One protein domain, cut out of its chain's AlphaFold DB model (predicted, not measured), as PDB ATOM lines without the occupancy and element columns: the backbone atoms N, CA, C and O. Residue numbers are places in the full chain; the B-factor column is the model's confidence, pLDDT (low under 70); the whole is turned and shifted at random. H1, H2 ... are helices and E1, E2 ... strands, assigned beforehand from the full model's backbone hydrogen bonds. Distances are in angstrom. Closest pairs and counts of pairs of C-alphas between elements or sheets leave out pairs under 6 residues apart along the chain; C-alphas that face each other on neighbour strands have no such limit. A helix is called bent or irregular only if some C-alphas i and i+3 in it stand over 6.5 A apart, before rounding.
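This is residues 2 to 77 of the 186 residues of the protein "SMYD" of Lepeophtheirus salmonis (UniProt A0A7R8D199). This is a domain of little regular structure: a looped body with one short helix, H1, at one end of the long axis and a two-stranded antiparallel hairpin, E1 and E2, reaching to the other. The 76 printed residues hold, in chain order, H1, E1 and E2, of mixed class, with only 23 residues in named elements. The whole is loose, with a radius of gyration of the C-alphas of 14.8 A and spans of 45 by 35 by 24 A.

Start at residues 2 to 31, which hold no named element. Find C-alpha 32 at (144.403, 109.727, 110.938), where H1 begins; it runs to residue 42, 13.3 A, and is irregular, with C-alphas 37 and 40 7.2 A apart. E1 is residues 49 to 54, 15.9 A; E2 is residues 58 to 63, 16.5 A, ending at (140.837, 126.977, 130.174).

In the hairpin, look for N 50 and O 62, 2.9 A, within hydrogen-bond range. Residues 19 to 20 pair antiparallel with 28 to 29. H1 and E2 are apart. In H1, 5 of 7 O i to N i+4 pairs are within range.

Ala 2 and Glu 55 have the C-alphas farthest apart, 47.4 A. The printed part has no cut, and its links are tight from E1 to E2 and short from H1 to E1. Residues 2 to 6 are under pLDDT 70.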
ATOM      1  N   ALA A   2     162.433  96.292 132.077       31.53
ATOM      2  CA  ALA A   2     161.631  96.459 130.877       31.53
ATOM      3  C   ALA A   2     161.346  97.944 130.643       31.53
ATOM      4  O   ALA A   2     160.952  98.649 131.575       31.53
ATOM      5  N   GLU A   3     161.569  98.409 129.416       34.62
ATOM      6  CA  GLU A   3     160.907  99.607 128.930       34.62
ATOM      7  C   GLU A   3     159.423  99.398 129.220       34.62
ATOM      8  O   GLU A   3     158.800  98.479 128.689       34.62
ATOM      9  N   ALA A   4     158.857 100.191 130.126       42.47
ATOM     10  CA  ALA A   4     157.420 100.356 130.145       42.47
ATOM     11  C   ALA A   4     157.096 101.106 128.851       42.47
ATOM     12  O   ALA A   4     157.000 102.335 128.842       42.47
ATOM     13  N   GLU A   5     157.026 100.369 127.737       45.16
ATOM     14  CA  GLU A   5     156.351 100.827 126.539       45.16
ATOM     15  C   GLU A   5     154.985 101.282 127.025       45.16
ATOM     16  O   GLU A   5     154.129 100.483 127.403       45.16
ATOM     17  N   SER A   6     154.808 102.594 127.109       58.41
ATOM     18  CA  SER A   6     153.500 103.169 127.339       58.41
ATOM     19  C   SER A   6     152.717 102.861 126.069       58.41
ATOM     20  O   SER A   6     152.750 103.630 125.111       58.41
ATOM     21  N   GLN A   7     152.119 101.669 126.004       73.69
ATOM     22  CA  GLN A   7     151.305 101.236 124.881       73.69
ATOM     23  C   GLN A   7     150.036 102.069 124.917       73.69
ATOM     24  O   GLN A   7     149.060 101.761 125.599       73.69
ATOM     25  N   PHE A   8     150.086 103.195 124.217       89.62
ATOM     26  CA  PHE A   8     148.933 104.047 124.048       89.62
ATOM     27  C   PHE A   8     147.855 103.281 123.289       89.62
ATOM     28  O   PHE A   8     148.146 102.550 122.342       89.62
ATOM     29  N   THR A   9     146.603 103.467 123.682       94.94
ATOM     30  CA  THR A   9     145.465 102.784 123.070       94.94
ATOM     31  C   THR A   9     144.699 103.743 122.162       94.94
ATOM     32  O   THR A   9     144.496 104.915 122.491       94.94
ATOM     33  N   CYS A  10     144.270 103.268 120.994       95.88
ATOM     34  CA  CYS A  10     143.504 104.065 120.049       95.88
ATOM     35  C   CYS A  10     142.107 104.348 120.602       95.88
ATOM     36  O   CYS A  10     141.321 103.431 120.816       95.88
ATOM     37  N   ALA A  11     141.743 105.626 120.712       95.38
ATOM     38  CA  ALA A  11     140.444 106.040 121.247       95.38
ATOM     39  C   ALA A  11     139.223 105.611 120.405       95.38
ATOM     40  O   ALA A  11     138.091 105.760 120.860       95.38
ATOM     41  N   TYR A  12     139.432 105.101 119.186       96.19
ATOM     42  CA  TYR A  12     138.363 104.607 118.315       96.19
ATOM     43  C   TYR A  12     138.218 103.079 118.381       96.19
ATOM     44  O   TYR A  12     137.166 102.591 118.780       96.19
ATOM     45  N   CYS A  13     139.264 102.328 118.021       95.81
ATOM     46  CA  CYS A  13     139.216 100.865 117.889       95.81
ATOM     47  C   CYS A  13     139.886 100.091 119.035       95.81
ATOM     48  O   CYS A  13     139.902  98.868 119.001       95.81
ATOM     49  N   GLN A  14     140.441 100.782 120.034       94.44
ATOM     50  CA  GLN A  14     141.020 100.195 121.247       94.44
ATOM     51  C   GLN A  14     142.247  99.275 121.052       94.44
ATOM     52  O   GLN A  14     142.644  98.575 121.977       94.44
ATOM     53  N   ILE A  15     142.890  99.301 119.881       93.75
ATOM     54  CA  ILE A  15     144.186  98.633 119.644       93.75
ATOM     55  C   ILE A  15     145.362  99.580 119.923       93.75
ATOM     56  O   ILE A  15     145.160 100.757 120.229       93.75
ATOM     57  N   GLN A  16     146.595  99.096 119.762       95.00
ATOM     58  CA  GLN A  16     147.814  99.895 119.908       95.00
ATOM     59  C   GLN A  16     147.803 101.147 119.014       95.00
ATOM     60  O   GLN A  16     147.519 101.095 117.816       95.00
ATOM     61  N   ALA A  17     148.121 102.291 119.611       94.81
ATOM     62  CA  ALA A  17     148.213 103.590 118.970       94.81
ATOM     63  C   ALA A  17     149.658 104.087 118.933       94.81
ATOM     64  O   ALA A  17     150.426 103.924 119.877       94.81
ATOM     65  N   ASN A  18     149.999 104.761 117.839       91.88
ATOM     66  CA  ASN A  18     151.318 105.343 117.587       91.88
ATOM     67  C   ASN A  18     151.243 106.834 117.209       91.88
ATOM     68  O   ASN A  18     152.273 107.482 117.040       91.88
ATOM     69  N   GLN A  19     150.038 107.400 117.084       91.25
ATOM     70  CA  GLN A  19     149.818 108.809 116.766       91.25
ATOM     71  C   GLN A  19     149.080 109.484 117.915       91.25
ATOM     72  O   GLN A  19     148.039 109.017 118.369       91.25
ATOM     73  N   ARG A  20     149.591 110.624 118.373       91.44
ATOM     74  CA  ARG A  20     148.916 111.470 119.366       91.44
ATOM     75  C   ARG A  20     148.192 112.618 118.678       91.44
ATOM     76  O   ARG A  20     148.691 113.157 117.690       91.44
ATOM     77  N   CYS A  21     147.051 113.032 119.220       91.44
ATOM     78  CA  CYS A  21     146.372 114.242 118.771       91.44
ATOM     79  C   CYS A  21     147.310 115.450 118.914       91.44
ATOM     80  O   CYS A  21     147.782 115.734 120.011       91.44
ATOM     81  N   THR A  22     147.552 116.180 117.826       87.69
ATOM     82  CA  THR A  22     148.421 117.370 117.821       87.69
ATOM     83  C   THR A  22     147.802 118.589 118.498       87.69
ATOM     84  O   THR A  22     148.495 119.575 118.704       87.69
ATOM     85  N   GLY A  23     146.505 118.540 118.813       86.69
ATOM     86  CA  GLY A  23     145.836 119.566 119.606       86.69
ATOM     87  C   GLY A  23     146.045 119.336 121.100       86.69
ATOM     88  O   GLY A  23     146.718 120.110 121.766       86.69
ATOM     89  N   CYS A  24     145.451 118.265 121.637       87.00
ATOM     90  CA  CYS A  24     145.439 118.036 123.085       87.00
ATOM     91  C   CYS A  24     146.641 117.259 123.626       87.00
ATOM     92  O   CYS A  24     146.858 117.284 124.827       87.00
ATOM     93  N   HIS A  25     147.354 116.496 122.792       87.00
ATOM     94  CA  HIS A  25     148.409 115.551 123.195       87.00
ATOM     95  C   HIS A  25     148.008 114.452 124.204       87.00
ATOM     96  O   HIS A  25     148.839 113.611 124.531       87.00
ATOM     97  N   VAL A  26     146.741 114.404 124.631       87.25
ATOM     98  CA  VAL A  26     146.205 113.462 125.630       87.25
ATOM     99  C   VAL A  26     145.525 112.241 124.993       87.25
ATOM    100  O   VAL A  26     145.467 111.174 125.594       87.25
ATOM    101  N   THR A  27     144.984 112.370 123.780       90.06
ATOM    102  CA  THR A  27     144.284 111.275 123.083       90.06
ATOM    103  C   THR A  27     145.132 110.697 121.954       90.06
ATOM    104  O   THR A  27     145.734 111.450 121.185       90.06
ATOM    105  N   PHE A  28     145.124 109.369 121.820       94.75
ATOM    106  CA  PHE A  28     145.948 108.626 120.871       94.75
ATOM    107  C   PHE A  28     145.101 107.850 119.855       94.75
ATOM    108  O   PHE A  28     143.961 107.459 120.119       94.75
ATOM    109  N   TYR A  29     145.668 107.640 118.671       96.06
ATOM    110  CA  TYR A  29     145.061 106.962 117.535       96.06
ATOM    111  C   TYR A  29     146.096 106.088 116.821       96.06
ATOM    112  O   TYR A  29     147.286 106.399 116.810       96.06
ATOM    113  N   CYS A  30     145.653 104.992 116.209       95.88
ATOM    114  CA  CYS A  30     146.508 104.188 115.331       95.88
ATOM    115  C   CYS A  30     146.594 104.769 113.906       95.88
ATOM    116  O   CYS A  30     147.496 104.415 113.154       95.88
ATOM    117  N   SER A  31     145.668 105.660 113.521       95.44
ATOM    118  CA  SER A  31     145.658 106.318 112.211       95.44
ATOM    119  C   SER A  31     144.900 107.653 112.206       95.44
ATOM    120  O   SER A  31     144.102 107.951 113.105       95.44
ATOM    121  N   ARG A  32     145.112 108.454 111.151       95.19
ATOM    122  CA  ARG A  32     144.403 109.727 110.938       95.19
ATOM    123  C   ARG A  32     142.916 109.511 110.656       95.19
ATOM    124  O   ARG A  32     142.093 110.345 111.029       95.19
ATOM    125  N   GLU A  33     142.557 108.401 110.021       96.88
ATOM    126  CA  GLU A  33     141.175 108.011 109.733       96.88
ATOM    127  C   GLU A  33     140.398 107.822 111.037       96.88
ATOM    128  O   GLU A  33     139.324 108.400 111.208       96.88
ATOM    129  N   HIS A  34     140.974 107.108 112.007       96.50
ATOM    130  CA  HIS A  34     140.349 106.907 113.314       96.50
ATOM    131  C   HIS A  34     140.209 108.206 114.112       96.50
ATOM    132  O   HIS A  34     139.198 108.398 114.791       96.50
ATOM    133  N   GLN A  35     141.149 109.146 113.976       95.38
ATOM    134  CA  GLN A  35     140.976 110.489 114.532       95.38
ATOM    135  C   GLN A  35     139.776 111.213 113.899       95.38
ATOM    136  O   GLN A  35     138.975 111.800 114.627       95.38
ATOM    137  N   LYS A  36     139.618 111.165 112.567       95.69
ATOM    138  CA  LYS A  36     138.479 111.787 111.864       95.69
ATOM    139  C   LYS A  36     137.144 111.171 112.289       95.69
ATOM    140  O   LYS A  36     136.203 111.912 112.572       95.69
ATOM    141  N   LEU A  37     137.072 109.842 112.392       96.19
ATOM    142  CA  LEU A  37     135.869 109.124 112.830       96.19
ATOM    143  C   LEU A  37     135.497 109.461 114.281       96.19
ATOM    144  O   LEU A  37     134.329 109.704 114.589       96.19
ATOM    145  N   HIS A  38     136.487 109.559 115.172       95.12
ATOM    146  CA  HIS A  38     136.267 109.924 116.571       95.12
ATOM    147  C   HIS A  38     136.059 111.439 116.791       95.12
ATOM    148  O   HIS A  38     135.569 111.850 117.847       95.12
ATOM    149  N   TRP A  39     136.366 112.290 115.803       94.31
ATOM    150  CA  TRP A  39     136.416 113.750 115.958       94.31
ATOM    151  C   TRP A  39     135.129 114.358 116.514       94.31
ATOM    152  O   TRP A  39     135.190 115.225 117.382       94.31
ATOM    153  N   LYS A  40     133.951 113.872 116.093       93.38
ATOM    154  CA  LYS A  40     132.659 114.375 116.597       93.38
ATOM    155  C   LYS A  40     132.526 114.253 118.121       93.38
ATOM    156  O   LYS A  40     131.946 115.145 118.733       93.38
ATOM    157  N   LYS A  41     133.080 113.192 118.724       91.31
ATOM    158  CA  LYS A  41     133.104 112.973 120.182       91.31
ATOM    159  C   LYS A  41     134.293 113.675 120.847       91.31
ATOM    160  O   LYS A  41     134.169 114.183 121.957       91.31
ATOM    161  N   HIS A  42     135.435 113.728 120.162       91.31
ATOM    162  CA  HIS A  42     136.676 114.281 120.702       91.31
ATOM    163  C   HIS A  42     136.730 115.813 120.724       91.31
ATOM    164  O   HIS A  42     137.228 116.377 121.692       91.31
ATOM    165  N   LYS A  43     136.217 116.496 119.691       89.56
ATOM    166  CA  LYS A  43     136.442 117.934 119.451       89.56
ATOM    167  C   LYS A  43     136.102 118.834 120.645       89.56
ATOM    168  O   LYS A  43     136.835 119.771 120.913       89.56
ATOM    169  N   ASN A  44     135.043 118.508 121.390       85.75
ATOM    170  CA  ASN A  44     134.588 119.303 122.536       85.75
ATOM    171  C   ASN A  44     135.452 119.081 123.789       85.75
ATOM    172  O   ASN A  44     135.394 119.863 124.729       85.75
ATOM    173  N   ARG A  45     136.213 117.982 123.829       83.50
ATOM    174  CA  ARG A  45     137.129 117.643 124.928       83.50
ATOM    175  C   ARG A  45     138.592 117.924 124.581       83.50
ATOM    176  O   ARG A  45     139.409 118.006 125.495       83.50
ATOM    177  N   CYS A  46     138.908 118.059 123.294       87.69
ATOM    178  CA  CYS A  46     140.233 118.392 122.781       87.69
ATOM    179  C   CYS A  46     140.642 119.813 123.202       87.69
ATOM    180  O   CYS A  46     139.804 120.707 123.208       87.69
ATOM    181  N   CYS A  47     141.926 120.003 123.520       85.19
ATOM    182  CA  CYS A  47     142.529 121.268 123.949       85.19
ATOM    183  C   CYS A  47     141.734 121.945 125.072       85.19
ATOM    184  O   CYS A  47     141.075 122.958 124.849       85.19
ATOM    185  N   SER A  48     141.821 121.400 126.285       89.75
ATOM    186  CA  SER A  48     141.229 121.979 127.504       89.75
ATOM    187  C   SER A  48     141.817 123.340 127.888       89.75
ATOM    188  O   SER A  48     141.285 123.998 128.780       89.75
ATOM    189  N   TYR A  49     142.883 123.780 127.216       92.00
ATOM    190  CA  TYR A  49     143.507 125.076 127.410       92.00
ATOM    191  C   TYR A  49     143.919 125.720 126.077       92.00
ATOM    192  O   TYR A  49     144.097 125.047 125.059       92.00
ATOM    193  N   LYS A  50     144.114 127.040 126.105       90.94
ATOM    194  CA  LYS A  50     144.766 127.830 125.053       90.94
ATOM    195  C   LYS A  50     145.854 128.720 125.652       90.94
ATOM    196  O   LYS A  50     145.789 129.057 126.832       90.94
ATOM    197  N   ILE A  51     146.830 129.108 124.834       92.75
ATOM    198  CA  ILE A  51     147.870 130.073 125.216       92.75
ATOM    199  C   ILE A  51     147.342 131.487 124.945       92.75
ATOM    200  O   ILE A  51     146.825 131.763 123.862       92.75
ATOM    201  N   CYS A  52     147.472 132.371 125.927       95.00
ATOM    202  CA  CYS A  52     147.164 133.795 125.837       95.00
ATOM    203  C   CYS A  52     148.373 134.631 126.282       95.00
ATOM    204  O   CYS A  52     149.357 134.095 126.800       95.00
ATOM    205  N   ASN A  53     148.300 135.944 126.066       95.88
ATOM    206  CA  ASN A  53     149.357 136.899 126.382       95.88
ATOM    207  C   ASN A  53     148.787 138.100 127.141       95.88
ATOM    208  O   ASN A  53     147.695 138.562 126.827       95.88
ATOM    209  N   SER A  54     149.523 138.583 128.139       96.06
ATOM    210  CA  SER A  54     149.215 139.814 128.872       96.06
ATOM    211  C   SER A  54     150.500 140.587 129.147       96.06
ATOM    212  O   SER A  54     151.582 139.998 129.179       96.06
ATOM    213  N   GLU A  55     150.378 141.893 129.364       94.62
ATOM    214  CA  GLU A  55     151.523 142.758 129.668       94.62
ATOM    215  C   GLU A  55     152.172 142.416 131.014       94.62
ATOM    216  O   GLU A  55     153.383 142.542 131.164       94.62
ATOM    217  N   THR A  56     151.384 141.943 131.980       93.00
ATOM    218  CA  THR A  56     151.850 141.673 133.345       93.00
ATOM    219  C   THR A  56     152.430 140.271 133.519       93.00
ATOM    220  O   THR A  56     153.433 140.114 134.209       93.00
ATOM    221  N   LEU A  57     151.819 139.245 132.915       92.38
ATOM    222  CA  LEU A  57     152.217 137.839 133.106       92.38
ATOM    223  C   LEU A  57     153.041 137.272 131.942       92.38
ATOM    224  O   LEU A  57     153.561 136.163 132.039       92.38
ATOM    225  N   GLY A  58     153.111 137.970 130.806       93.88
ATOM    226  CA  GLY A  58     153.622 137.383 129.572       93.88
ATOM    227  C   GLY A  58     152.675 136.299 129.041       93.88
ATOM    228  O   GLY A  58     151.471 136.534 128.921       93.88
ATOM    229  N   ARG A  59     153.206 135.121 128.677       95.25
ATOM    230  CA  ARG A  59     152.409 133.984 128.168       95.25
ATOM    231  C   ARG A  59     151.789 133.190 129.313       95.25
ATOM    232  O   ARG A  59     152.496 132.798 130.234       95.25
ATOM    233  N   TYR A  60     150.507 132.860 129.198       94.75
ATOM    234  CA  TYR A  60     149.781 132.075 130.199       94.75
ATOM    235  C   TYR A  60     148.748 131.142 129.559       94.75
ATOM    236  O   TYR A  60     148.387 131.302 128.390       94.75
ATOM    237  N   LEU A  61     148.289 130.143 130.317       94.06
ATOM    238  CA  LEU A  61     147.260 129.198 129.880       94.06
ATOM    239  C   LEU A  61     145.887 129.607 130.418       94.06
ATOM    240  O   LEU A  61     145.758 129.966 131.586       94.06
ATOM    241  N   VAL A  62     144.861 129.511 129.574       94.62
ATOM    242  CA  VAL A  62     143.455 129.743 129.938       94.62
ATOM    243  C   VAL A  62     142.636 128.519 129.562       94.62
ATOM    244  O   VAL A  62     142.776 128.017 128.445       94.62
ATOM    245  N   ALA A  63     141.770 128.060 130.466       93.94
ATOM    246  CA  ALA A  63     140.837 126.977 130.174       93.94
ATOM    247  C   ALA A  63     139.862 127.379 129.052       93.94
ATOM    248  O   ALA A  63     139.366 128.503 129.012       93.94
ATOM    249  N   THR A  64     139.588 126.469 128.123       91.25
ATOM    250  CA  THR A  64     138.668 126.708 126.989       91.25
ATOM    251  C   THR A  64     137.240 126.237 127.265       91.25
ATOM    252  O   THR A  64     136.349 126.456 126.445       91.25
ATOM    253  N   ARG A  65     137.035 125.569 128.401       90.12
ATOM    254  CA  ARG A  65     135.779 124.988 128.881       90.12
ATOM    255  C   ARG A  65     135.881 124.715 130.379       90.12
ATOM    256  O   ARG A  65     136.979 124.757 130.934       90.12
ATOM    257  N   ASP A  66     134.770 124.317 130.986       90.94
ATOM    258  CA  ASP A  66     134.768 123.821 132.360       90.94
ATOM    259  C   ASP A  66     135.587 122.527 132.486       90.94
ATOM    260  O   ASP A  66     135.537 121.628 131.630       90.94
ATOM    261  N   LEU A  67     136.353 122.449 133.575       92.06
ATOM    262  CA  LEU A  67     137.248 121.343 133.900       92.06
ATOM    263  C   LEU A  67     136.734 120.634 135.143       92.06
ATOM    264  O   LEU A  67     136.393 121.275 136.138       92.06
ATOM    265  N   LYS A  68     136.674 119.305 135.092       91.88
ATOM    266  CA  LYS A  68     136.233 118.510 136.243       91.88
ATOM    267  C   LYS A  68     137.409 118.204 137.176       91.88
ATOM    268  O   LYS A  68     138.537 118.058 136.700       91.88
ATOM    269  N   PRO A  69     137.173 118.039 138.490       95.12
ATOM    270  CA  PRO A  69     138.198 117.544 139.403       95.12
ATOM    271  C   PRO A  69     138.819 116.230 138.900       95.12
ATOM    272  O   PRO A  69     138.101 115.323 138.479       95.12
ATOM    273  N   GLY A  70     140.152 116.147 138.926       91.62
ATOM    274  CA  GLY A  70     140.912 114.979 138.463       91.62
ATOM    275  C   GLY A  70     141.090 114.861 136.943       91.62
ATOM    276  O   GLY A  70     141.673 113.885 136.475       91.62
ATOM    277  N   GLU A  71     140.610 115.822 136.150       89.44
ATOM    278  CA  GLU A  71     140.767 115.794 134.696       89.44
ATOM    279  C   GLU A  71     142.208 116.111 134.252       89.44
ATOM    280  O   GLU A  71     142.826 117.071 134.713       89.44
ATOM    281  N   LEU A  72     142.742 115.324 133.311       87.81
ATOM    282  CA  LEU A  72     144.062 115.559 132.721       87.81
ATOM    283  C   LEU A  72     144.020 116.749 131.744       87.81
ATOM    284  O   LEU A  72     143.408 116.664 130.678       87.81
ATOM    285  N   ILE A  73     144.698 117.845 132.100       89.25
ATOM    286  CA  ILE A  73     144.732 119.089 131.307       89.25
ATOM    287  C   ILE A  73     145.895 119.099 130.307       89.25
ATOM    288  O   ILE A  73     145.703 119.420 129.137       89.25
ATOM    289  N   LEU A  74     147.096 118.754 130.768       87.56
ATOM    290  CA  LEU A  74     148.339 118.805 130.002       87.56
ATOM    291  C   LEU A  74     149.183 117.577 130.336       87.56
ATOM    292  O   LEU A  74     149.320 117.208 131.500       87.56
ATOM    293  N   MET A  75     149.779 116.979 129.310       86.69
ATOM    294  CA  MET A  75     150.789 115.938 129.442       86.69
ATOM    295  C   MET A  75     151.890 116.203 128.421       86.69
ATOM    296  O   MET A  75     151.620 116.314 127.225       86.69
ATOM    297  N   GLU A  76     153.133 116.294 128.885       85.38
ATOM    298  CA  GLU A  76     154.290 116.552 128.035       85.38
ATOM    299  C   GLU A  76     155.492 115.726 128.503       85.38
ATOM    300  O   GLU A  76     155.672 115.486 129.696       85.38
ATOM    301  N   ALA A  77     156.307 115.272 127.552       87.12
ATOM    302  CA  ALA A  77     157.569 114.611 127.857       87.12
ATOM    303  C   ALA A  77     158.646 115.668 128.150       87.12
ATOM    304  O   ALA A  77     158.708 116.676 127.441       87.12
TER     305      ALA A  77